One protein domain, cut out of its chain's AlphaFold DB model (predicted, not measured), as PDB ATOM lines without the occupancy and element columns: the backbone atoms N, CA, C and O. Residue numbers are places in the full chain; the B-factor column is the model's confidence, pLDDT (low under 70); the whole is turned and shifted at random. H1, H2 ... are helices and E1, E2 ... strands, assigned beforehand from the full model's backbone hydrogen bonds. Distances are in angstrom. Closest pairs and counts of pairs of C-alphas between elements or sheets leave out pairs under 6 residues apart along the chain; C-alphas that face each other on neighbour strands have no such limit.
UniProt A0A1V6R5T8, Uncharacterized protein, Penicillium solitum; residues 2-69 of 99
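This is residues 2 to 69 of the 99 residues of an uncharacterized protein of Penicillium solitum (UniProt A0A1V6R5T8). A narrow sheet of three long strands, E1, E2 and E3, has one long helix, H2, packed over one face and running along the strands, while its other face is bare. The short helix H1 lies off one end of this two-layer body, a sheet with a helix on one face. The printed part has 68 residues, with two named helices and three named strands in the order H1 E1 E2 E3 H2; the class is mixed, helices and strands. The sheet order is E1 - E2 - E3, antiparallel throughout. The whole is loose, with a radius of gyration of the C-alphas of 13.7 A, and elongated, spanning 44 by 23 by 16 A.

E1, residues 18 to 23, E2, residues 27 to 33, and E3, residues 39 to 45, form a meander, each strand the antiparallel neighbour of the one before. The hairpin E1 and E2 has N 20 and O 31 within hydrogen-bond range at 2.8 A. The hairpin E2 and E3 has N 30 and O 42 within range at 2.8 A. H2, residues 52 to 68, is on the sheet at a height over the sheet of 10.3 A. It lies over E1 and E2 and runs along the strands, at 20 degrees to E1 on the local plane. The closest C-alphas of E1 and H2 are those of Tyr 19 and Phe 61, 6.6 A apart. H1, residues 2 to 10, is not on the sheet and is apart from H2. In H1 and H2 every O i to N i+4 pair is within hydrogen-bond range.

E2 measures 19.6 A, E3 20.1 A, E1 16.7 A, H2 24.5 A and H1 12.6 A from first to last C-alpha. H1 begins at C-alpha 2, (25.943, 197.656, 17.871), and H2 ends at C-alpha 68, (14.503, 190.750, 1.192).

The C-alphas farthest apart, those of Lys 10 and His 48, are 44.2 A apart. The printed part has no cut and no long link. Residues 2 to 4, 15 and 69 have pLDDT under 70.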
ATOM      1  N   GLY A   2      24.946 198.749  17.878       67.88
ATOM      2  CA  GLY A   2      25.943 197.656  17.871       67.88
ATOM      3  C   GLY A   2      25.430 196.264  17.455       67.88
ATOM      4  O   GLY A   2      26.145 195.523  16.783       67.88
ATOM      5  N   CYS A   3      24.190 195.908  17.797       67.94
ATOM      6  CA  CYS A   3      23.567 194.635  17.404       67.94
ATOM      7  C   CYS A   3      23.326 194.544  15.887       67.94
ATOM      8  O   CYS A   3      23.700 193.556  15.254       67.94
ATOM      9  N   VAL A   4      22.789 195.616  15.300       69.50
ATOM     10  CA  VAL A   4      22.585 195.778  13.857       69.50
ATOM     11  C   VAL A   4      23.910 195.662  13.114       69.50
ATOM     12  O   VAL A   4      24.045 194.839  12.214       69.50
ATOM     13  N   HIS A   5      24.919 196.429  13.531       70.44
ATOM     14  CA  HIS A   5      26.227 196.426  12.884       70.44
ATOM     15  C   HIS A   5      26.863 195.025  12.861       70.44
ATOM     16  O   HIS A   5      27.298 194.557  11.809       70.44
ATOM     17  N   LYS A   6      26.835 194.310  13.997       75.31
ATOM     18  CA  LYS A   6      27.338 192.929  14.096       75.31
ATOM     19  C   LYS A   6      26.577 191.965  13.181       75.31
ATOM     20  O   LYS A   6      27.198 191.119  12.540       75.31
ATOM     21  N   ARG A   7      25.246 192.076  13.095       73.94
ATOM     22  CA  ARG A   7      24.437 191.225  12.204       73.94
ATOM     23  C   ARG A   7      24.744 191.507  10.732       73.94
ATOM     24  O   ARG A   7      24.937 190.560   9.976       73.94
ATOM     25  N   ARG A   8      24.881 192.782  10.353       76.25
ATOM     26  CA  ARG A   8      25.239 193.193   8.987       76.25
ATOM     27  C   ARG A   8      26.605 192.670   8.554       76.25
ATOM     28  O   ARG A   8      26.748 192.187   7.436       76.25
ATOM     29  N   GLN A   9      27.597 192.705   9.445       76.06
ATOM     30  CA  GLN A   9      28.902 192.101   9.170       76.06
ATOM     31  C   GLN A   9      28.793 190.588   8.926       76.06
ATOM     32  O   GLN A   9      29.344 190.093   7.945       76.06
ATOM     33  N   LYS A  10      28.032 189.861   9.761       77.50
ATOM     34  CA  LYS A  10      27.819 188.408   9.596       77.50
ATOM     35  C   LYS A  10      27.165 188.049   8.258       77.50
ATOM     36  O   LYS A  10      27.526 187.038   7.667       77.50
ATOM     37  N   LEU A  11      26.247 188.883   7.769       74.00
ATOM     38  CA  LEU A  11      25.570 188.696   6.479       74.00
ATOM     39  C   LEU A  11      26.388 189.208   5.277       74.00
ATOM     40  O   LEU A  11      25.886 189.237   4.158       74.00
ATOM     41  N   LYS A  12      27.650 189.625   5.480       77.38
ATOM     42  CA  LYS A  12      28.490 190.271   4.449       77.38
ATOM     43  C   LYS A  12      27.788 191.467   3.795       77.38
ATOM     44  O   LYS A  12      27.945 191.713   2.604       77.38
ATOM     45  N   ARG A  13      26.994 192.183   4.595       70.38
ATOM     46  CA  ARG A  13      26.096 193.277   4.212       70.38
ATOM     47  C   ARG A  13      24.962 192.910   3.251       70.38
ATOM     48  O   ARG A  13      24.090 193.750   3.112       70.38
ATOM     49  N   LYS A  14      24.881 191.688   2.714       70.50
ATOM     50  CA  LYS A  14      23.756 191.263   1.866       70.50
ATOM     51  C   LYS A  14      22.431 191.418   2.615       70.50
ATOM     52  O   LYS A  14      22.351 191.055   3.788       70.50
ATOM     53  N   ASP A  15      21.442 192.010   1.949       68.62
ATOM     54  CA  ASP A  15      20.062 192.155   2.439       68.62
ATOM     55  C   ASP A  15      19.959 192.826   3.819       68.62
ATOM     56  O   ASP A  15      19.235 192.410   4.719       68.62
ATOM     57  N   CYS A  16      20.755 193.880   4.014       77.88
ATOM     58  CA  CYS A  16      20.884 194.582   5.290       77.88
ATOM     59  C   CYS A  16      20.129 195.912   5.357       77.88
ATOM     60  O   CYS A  16      20.370 196.691   6.290       77.88
ATOM     61  N   THR A  17      19.258 196.197   4.387       86.69
ATOM     62  CA  THR A  17      18.418 197.397   4.407       86.69
ATOM     63  C   THR A  17      17.540 197.383   5.655       86.69
ATOM     64  O   THR A  17      16.940 196.369   5.997       86.69
ATOM     65  N   ILE A  18      17.508 198.504   6.368       87.75
ATOM     66  CA  ILE A  18      16.684 198.683   7.562       87.75
ATOM     67  C   ILE A  18      15.705 199.794   7.288       87.75
ATOM     68  O   ILE A  18      16.109 200.868   6.855       87.75
ATOM     69  N   TYR A  19      14.451 199.526   7.606       91.44
ATOM     70  CA  TYR A  19      13.382 200.500   7.608       91.44
ATOM     71  C   TYR A  19      13.013 200.832   9.052       91.44
ATOM     72  O   TYR A  19      13.066 199.964   9.926       91.44
ATOM     73  N   GLY A  20      12.671 202.086   9.314       92.00
ATOM     74  CA  GLY A  20      12.258 202.562  10.627       92.00
ATOM     75  C   GLY A  20      11.174 203.620  10.506       92.00
ATOM     76  O   GLY A  20      11.067 204.294   9.484       92.00
ATOM     77  N   LEU A  21      10.383 203.759  11.561       94.62
ATOM     78  CA  LEU A  21       9.369 204.791  11.686       94.62
ATOM     79  C   LEU A  21       9.537 205.471  13.040       94.62
ATOM     80  O   LEU A  21       9.646 204.800  14.068       94.62
ATOM     81  N   VAL A  22       9.540 206.795  13.023       94.75
ATOM     82  CA  VAL A  22       9.322 207.639  14.196       94.75
ATOM     83  C   VAL A  22       8.093 208.477  13.881       94.75
ATOM     84  O   VAL A  22       7.952 208.926  12.749       94.75
ATOM     85  N   ALA A  23       7.186 208.653  14.832       93.56
ATOM     86  CA  ALA A  23       5.980 209.439  14.611       93.56
ATOM     87  C   ALA A  23       5.596 210.217  15.870       93.56
ATOM     88  O   ALA A  23       5.849 209.748  16.985       93.56
ATOM     89  N   ASP A  24       4.989 211.382  15.668       90.56
ATOM     90  CA  ASP A  24       4.197 212.091  16.671       90.56
ATOM     91  C   ASP A  24       2.700 212.049  16.289       90.56
ATOM     92  O   ASP A  24       2.268 211.132  15.586       90.56
ATOM     93  N   ASP A  25       1.883 212.976  16.798       85.56
ATOM     94  CA  ASP A  25       0.442 213.008  16.531       85.56
ATOM     95  C   ASP A  25       0.088 213.373  15.077       85.56
ATOM     96  O   ASP A  25      -1.030 213.096  14.640       85.56
ATOM     97  N   GLN A  26       1.005 213.989  14.322       90.88
ATOM     98  CA  GLN A  26       0.721 214.553  12.994       90.88
ATOM     99  C   GLN A  26       1.817 214.311  11.955       90.88
ATOM    100  O   GLN A  26       1.576 214.486  10.759       90.88
ATOM    101  N   VAL A  27       3.021 213.941  12.369       94.50
ATOM    102  CA  VAL A  27       4.213 213.856  11.533       94.50
ATOM    103  C   VAL A  27       4.831 212.473  11.677       94.50
ATOM    104  O   VAL A  27       5.049 211.958  12.770       94.50
ATOM    105  N   PHE A  28       5.128 211.870  10.531       94.75
ATOM    106  CA  PHE A  28       5.675 210.530  10.400       94.75
ATOM    107  C   PHE A  28       7.006 210.619   9.657       94.75
ATOM    108  O   PHE A  28       7.059 210.979   8.480       94.75
ATOM    109  N   TRP A  29       8.090 210.272  10.340       95.88
ATOM    110  CA  TRP A  29       9.435 210.178   9.788       95.88
ATOM    111  C   TRP A  29       9.732 208.731   9.416       95.88
ATOM    112  O   TRP A  29      10.029 207.888  10.269       95.88
ATOM    113  N   PHE A  30       9.677 208.449   8.121       95.12
ATOM    114  CA  PHE A  30      10.104 207.182   7.555       95.12
ATOM    115  C   PHE A  30      11.609 207.219   7.330       95.12
ATOM    116  O   PHE A  30      12.129 208.092   6.641       95.12
ATOM    117  N   LEU A  31      12.309 206.257   7.912       94.25
ATOM    118  CA  LEU A  31      13.760 206.177   7.918       94.25
ATOM    119  C   LEU A  31      14.199 204.929   7.166       94.25
ATOM    120  O   LEU A  31      13.625 203.851   7.339       94.25
ATOM    121  N   LYS A  32      15.261 205.048   6.380       92.06
ATOM    122  CA  LYS A  32      15.902 203.920   5.718       92.06
ATOM    123  C   LYS A  32      17.405 203.998   5.903       92.06
ATOM    124  O   LYS A  32      18.027 205.033   5.697       92.06
ATOM    125  N   ILE A  33      18.004 202.874   6.270       89.12
ATOM    126  CA  ILE A  33      19.443 202.670   6.154       89.12
ATOM    127  C   ILE A  33      19.644 201.592   5.103       89.12
ATOM    128  O   ILE A  33      19.389 200.418   5.378       89.12
ATOM    129  N   SER A  34      20.108 201.982   3.926       85.88
ATOM    130  CA  SER A  34      20.370 201.085   2.803       85.88
ATOM    131  C   SER A  34      21.469 200.062   3.115       85.88
ATOM    132  O   SER A  34      22.189 200.133   4.121       85.88
ATOM    133  N   HIS A  35      21.614 199.092   2.214       80.31
ATOM    134  CA  HIS A  35      22.671 198.081   2.232       80.31
ATOM    135  C   HIS A  35      24.085 198.686   2.371       80.31
ATOM    136  O   HIS A  35      24.907 198.202   3.155       80.31
ATOM    137  N   ASP A  36      24.373 199.774   1.650       83.19
ATOM    138  CA  ASP A  36      25.654 200.495   1.702       83.19
ATOM    139  C   ASP A  36      25.786 201.415   2.929       83.19
ATOM    140  O   ASP A  36      26.769 202.138   3.071       83.19
ATOM    141  N   SER A  37      24.852 201.308   3.879       81.19
ATOM    142  CA  SER A  37      24.806 202.088   5.119       81.19
ATOM    143  C   SER A  37      24.600 203.589   4.915       81.19
ATOM    144  O   SER A  37      24.858 204.355   5.843       81.19
ATOM    145  N   LYS A  38      24.091 204.009   3.750       86.06
ATOM    146  CA  LYS A  38      23.575 205.367   3.571       86.06
ATOM    147  C   LYS A  38      22.237 205.502   4.283       86.06
ATOM    148  O   LYS A  38      21.439 204.566   4.330       86.06
ATOM    149  N   TRP A  39      22.022 206.668   4.867       88.00
ATOM    150  CA  TRP A  39      20.771 207.009   5.519       88.00
ATOM    151  C   TRP A  39      19.926 207.865   4.581       88.00
ATOM    152  O   TRP A  39      20.458 208.737   3.893       88.00
ATOM    153  N   SER A  40      18.629 207.597   4.546       89.69
ATOM    154  CA  SER A  40      17.642 208.433   3.882       89.69
ATOM    155  C   SER A  40      16.380 208.528   4.727       89.69
ATOM    156  O   SER A  40      16.054 207.620   5.499       89.69
ATOM    157  N   GLU A  41      15.679 209.646   4.584       92.94
ATOM    158  CA  GLU A  41      14.453 209.935   5.314       92.94
ATOM    159  C   GLU A  41      13.360 210.445   4.374       92.94
ATOM    160  O   GLU A  41      13.642 211.077   3.354       92.94
ATOM    161  N   ARG A  42      12.106 210.167   4.733       93.12
ATOM    162  CA  ARG A  42      10.914 210.741   4.110       93.12
ATOM    163  C   ARG A  42       9.946 211.159   5.208       93.12
ATOM    164  O   ARG A  42       9.538 210.335   6.023       93.12
ATOM    165  N   VAL A  43       9.568 212.431   5.211       94.12
ATOM    166  CA  VAL A  43       8.612 212.980   6.177       94.12
ATOM    167  C   VAL A  43       7.233 213.041   5.535       94.12
ATOM    168  O   VAL A  43       7.079 213.583   4.440       94.12
ATOM    169  N   VAL A  44       6.231 212.487   6.211       93.25
ATOM    170  CA  VAL A  44       4.821 212.564   5.821       93.25
ATOM    171  C   VAL A  44       4.065 213.269   6.936       93.25
ATOM    172  O   VAL A  44       4.142 212.866   8.091       93.25
ATOM    173  N   VAL A  45       3.338 214.326   6.589       93.06
ATOM    174  CA  VAL A  45       2.483 215.046   7.534       93.06
ATOM    175  C   VAL A  45       1.037 214.619   7.286       93.06
ATOM    176  O   VAL A  45       0.510 214.854   6.203       93.06
ATOM    177  N   ALA A  46       0.409 214.013   8.289       89.81
ATOM    178  CA  ALA A  46      -0.961 213.507   8.267       89.81
ATOM    179  C   ALA A  46      -1.886 214.423   9.085       89.81
ATOM    180  O   ALA A  46      -2.444 214.039  10.117       89.81
ATOM    181  N   ARG A  47      -2.027 215.685   8.655       83.00
ATOM    182  CA  ARG A  47      -2.975 216.610   9.301       83.00
ATOM    183  C   ARG A  47      -4.401 216.126   9.065       83.00
ATOM    184  O   ARG A  47      -4.701 215.554   8.025       83.00
ATOM    185  N   HIS A  48      -5.285 216.385  10.026       86.38
ATOM    186  CA  HIS A  48      -6.705 216.028   9.927       86.38
ATOM    187  C   HIS A  48      -6.971 214.530   9.704       86.38
ATOM    188  O   HIS A  48      -7.996 214.181   9.130       86.38
ATOM    189  N   GLN A  49      -6.087 213.658  10.201       83.62
ATOM    190  CA  GLN A  49      -6.226 212.200  10.082       83.62
ATOM    191  C   GLN A  49      -6.124 211.678   8.636       83.62
ATOM    192  O   GLN A  49      -6.585 210.575   8.345       83.62
ATOM    193  N   ASP A  50      -5.488 212.434   7.734       87.56
ATOM    194  CA  ASP A  50      -5.150 211.967   6.385       87.56
ATOM    195  C   ASP A  50      -3.937 211.021   6.426       87.56
ATOM    196  O   ASP A  50      -2.776 211.422   6.297       87.56
ATOM    197  N   TYR A  51      -4.218 209.741   6.673       91.38
ATOM    198  CA  TYR A  51      -3.203 208.700   6.823       91.38
ATOM    199  C   TYR A  51      -2.921 207.915   5.542       91.38
ATOM    200  O   TYR A  51      -2.107 206.991   5.587       91.38
ATOM    201  N   GLU A  52      -3.536 208.240   4.402       92.44
ATOM    202  CA  GLU A  52      -3.386 207.431   3.181       92.44
ATOM    203  C   GLU A  52      -1.917 207.303   2.765       92.44
ATOM    204  O   GLU A  52      -1.408 206.204   2.530       92.44
ATOM    205  N   LYS A  53      -1.184 208.420   2.801       90.94
ATOM    206  CA  LYS A  53       0.255 208.449   2.502       90.94
ATOM    207  C   LYS A  53       1.089 207.692   3.536       90.94
ATOM    208  O   LYS A  53       2.082 207.061   3.179       90.94
ATOM    209  N   VAL A  54       0.693 207.727   4.809       92.44
ATOM    210  CA  VAL A  54       1.374 206.995   5.892       92.44
ATOM    211  C   VAL A  54       1.201 205.488   5.698       92.44
ATOM    212  O   VAL A  54       2.175 204.738   5.766       92.44
ATOM    213  N   LEU A  55      -0.022 205.045   5.402       94.56
ATOM    214  CA  LEU A  55      -0.338 203.642   5.142       94.56
ATOM    215  C   LEU A  55       0.362 203.136   3.880       94.56
ATOM    216  O   LEU A  55       0.978 202.071   3.925       94.56
ATOM    217  N   GLY A  56       0.357 203.914   2.794       93.75
ATOM    218  CA  GLY A  56       1.081 203.568   1.567       93.75
ATOM    219  C   GLY A  56       2.579 203.355   1.812       93.75
ATOM    220  O   GLY A  56       3.161 202.375   1.346       93.75
ATOM    221  N   MET A  57       3.195 204.211   2.631       93.69
ATOM    222  CA  MET A  57       4.603 204.073   3.015       93.69
ATOM    223  C   MET A  57       4.879 202.836   3.881       93.69
ATOM    224  O   MET A  57       5.900 202.170   3.691       93.69
ATOM    225  N   LEU A  58       3.979 202.500   4.809       94.38
ATOM    226  CA  LEU A  58       4.088 201.286   5.623       94.38
ATOM    227  C   LEU A  58       3.988 200.018   4.772       94.38
ATOM    228  O   LEU A  58       4.818 199.119   4.925       94.38
ATOM    229  N   VAL A  59       3.016 199.958   3.857       94.88
ATOM    230  CA  VAL A  59       2.860 198.832   2.923       94.88
ATOM    231  C   VAL A  59       4.128 198.658   2.094       94.88
ATOM    232  O   VAL A  59       4.696 197.567   2.080       94.88
ATOM    233  N   TYR A  60       4.648 199.745   1.520       91.56
ATOM    234  CA  TYR A  60       5.902 199.718   0.768       91.56
ATOM    235  C   TYR A  60       7.072 199.152   1.598       91.56
ATOM    236  O   TYR A  60       7.835 198.311   1.114       91.56
ATOM    237  N   PHE A  61       7.216 199.560   2.865       91.62
ATOM    238  CA  PHE A  61       8.247 199.015   3.757       91.62
ATOM    239  C   PHE A  61       8.087 197.518   3.995       91.62
ATOM    240  O   PHE A  61       9.080 196.787   3.923       91.62
ATOM    241  N   PHE A  62       6.867 197.054   4.258       90.62
ATOM    242  CA  PHE A  62       6.614 195.637   4.494       90.62
ATOM    243  C   PHE A  62       6.852 194.793   3.247       90.62
ATOM    244  O   PHE A  62       7.515 193.763   3.350       90.62
ATOM    245  N   GLU A  63       6.411 195.242   2.073       90.50
ATOM    246  CA  GLU A  63       6.652 194.545   0.806       90.50
ATOM    247  C   GLU A  63       8.147 194.419   0.507       90.50
ATOM    248  O   GLU A  63       8.644 193.329   0.207       90.50
ATOM    249  N   LYS A  64       8.904 195.516   0.654       88.69
ATOM    250  CA  LYS A  64      10.355 195.489   0.435       88.69
ATOM    251  C   LYS A  64      11.072 194.628   1.468       88.69
ATOM    252  O   LYS A  64      11.957 193.855   1.101       88.69
ATOM    253  N   ALA A  65      10.701 194.728   2.743       86.50
ATOM    254  CA  ALA A  65      11.284 193.902   3.797       86.50
ATOM    255  C   ALA A  65      10.980 192.409   3.590       86.50
ATOM    256  O   ALA A  65      11.872 191.581   3.765       86.50
ATOM    257  N   ALA A  66       9.758 192.065   3.174       86.44
ATOM    258  CA  ALA A  66       9.354 190.693   2.881       86.44
ATOM    259  C   ALA A  66      10.123 190.114   1.685       86.44
ATOM    260  O   ALA A  66      10.620 188.993   1.777       86.44
ATOM    261  N   ALA A  67      10.297 190.890   0.611       83.62
ATOM    262  CA  ALA A  67      11.069 190.478  -0.564       83.62
ATOM    263  C   ALA A  67      12.556 190.220  -0.249       83.62
ATOM    264  O   ALA A  67      13.179 189.362  -0.870       83.62
ATOM    265  N   MET A  68      13.121 190.940   0.725       77.06
ATOM    266  CA  MET A  68      14.503 190.750   1.192       77.06
ATOM    267  C   MET A  68      14.639 189.682   2.286       77.06
ATOM    268  O   MET A  68      15.755 189.310   2.651       77.06
ATOM    269  N   SER A  69      13.528 189.195   2.843       68.81
ATOM    270  CA  SER A  69      13.566 188.175   3.883       68.81
ATOM    271  C   SER A  69      13.981 186.836   3.269       68.81
ATOM    272  O   SER A  69      13.333 186.374   2.324       68.81
TER     273      SER A  69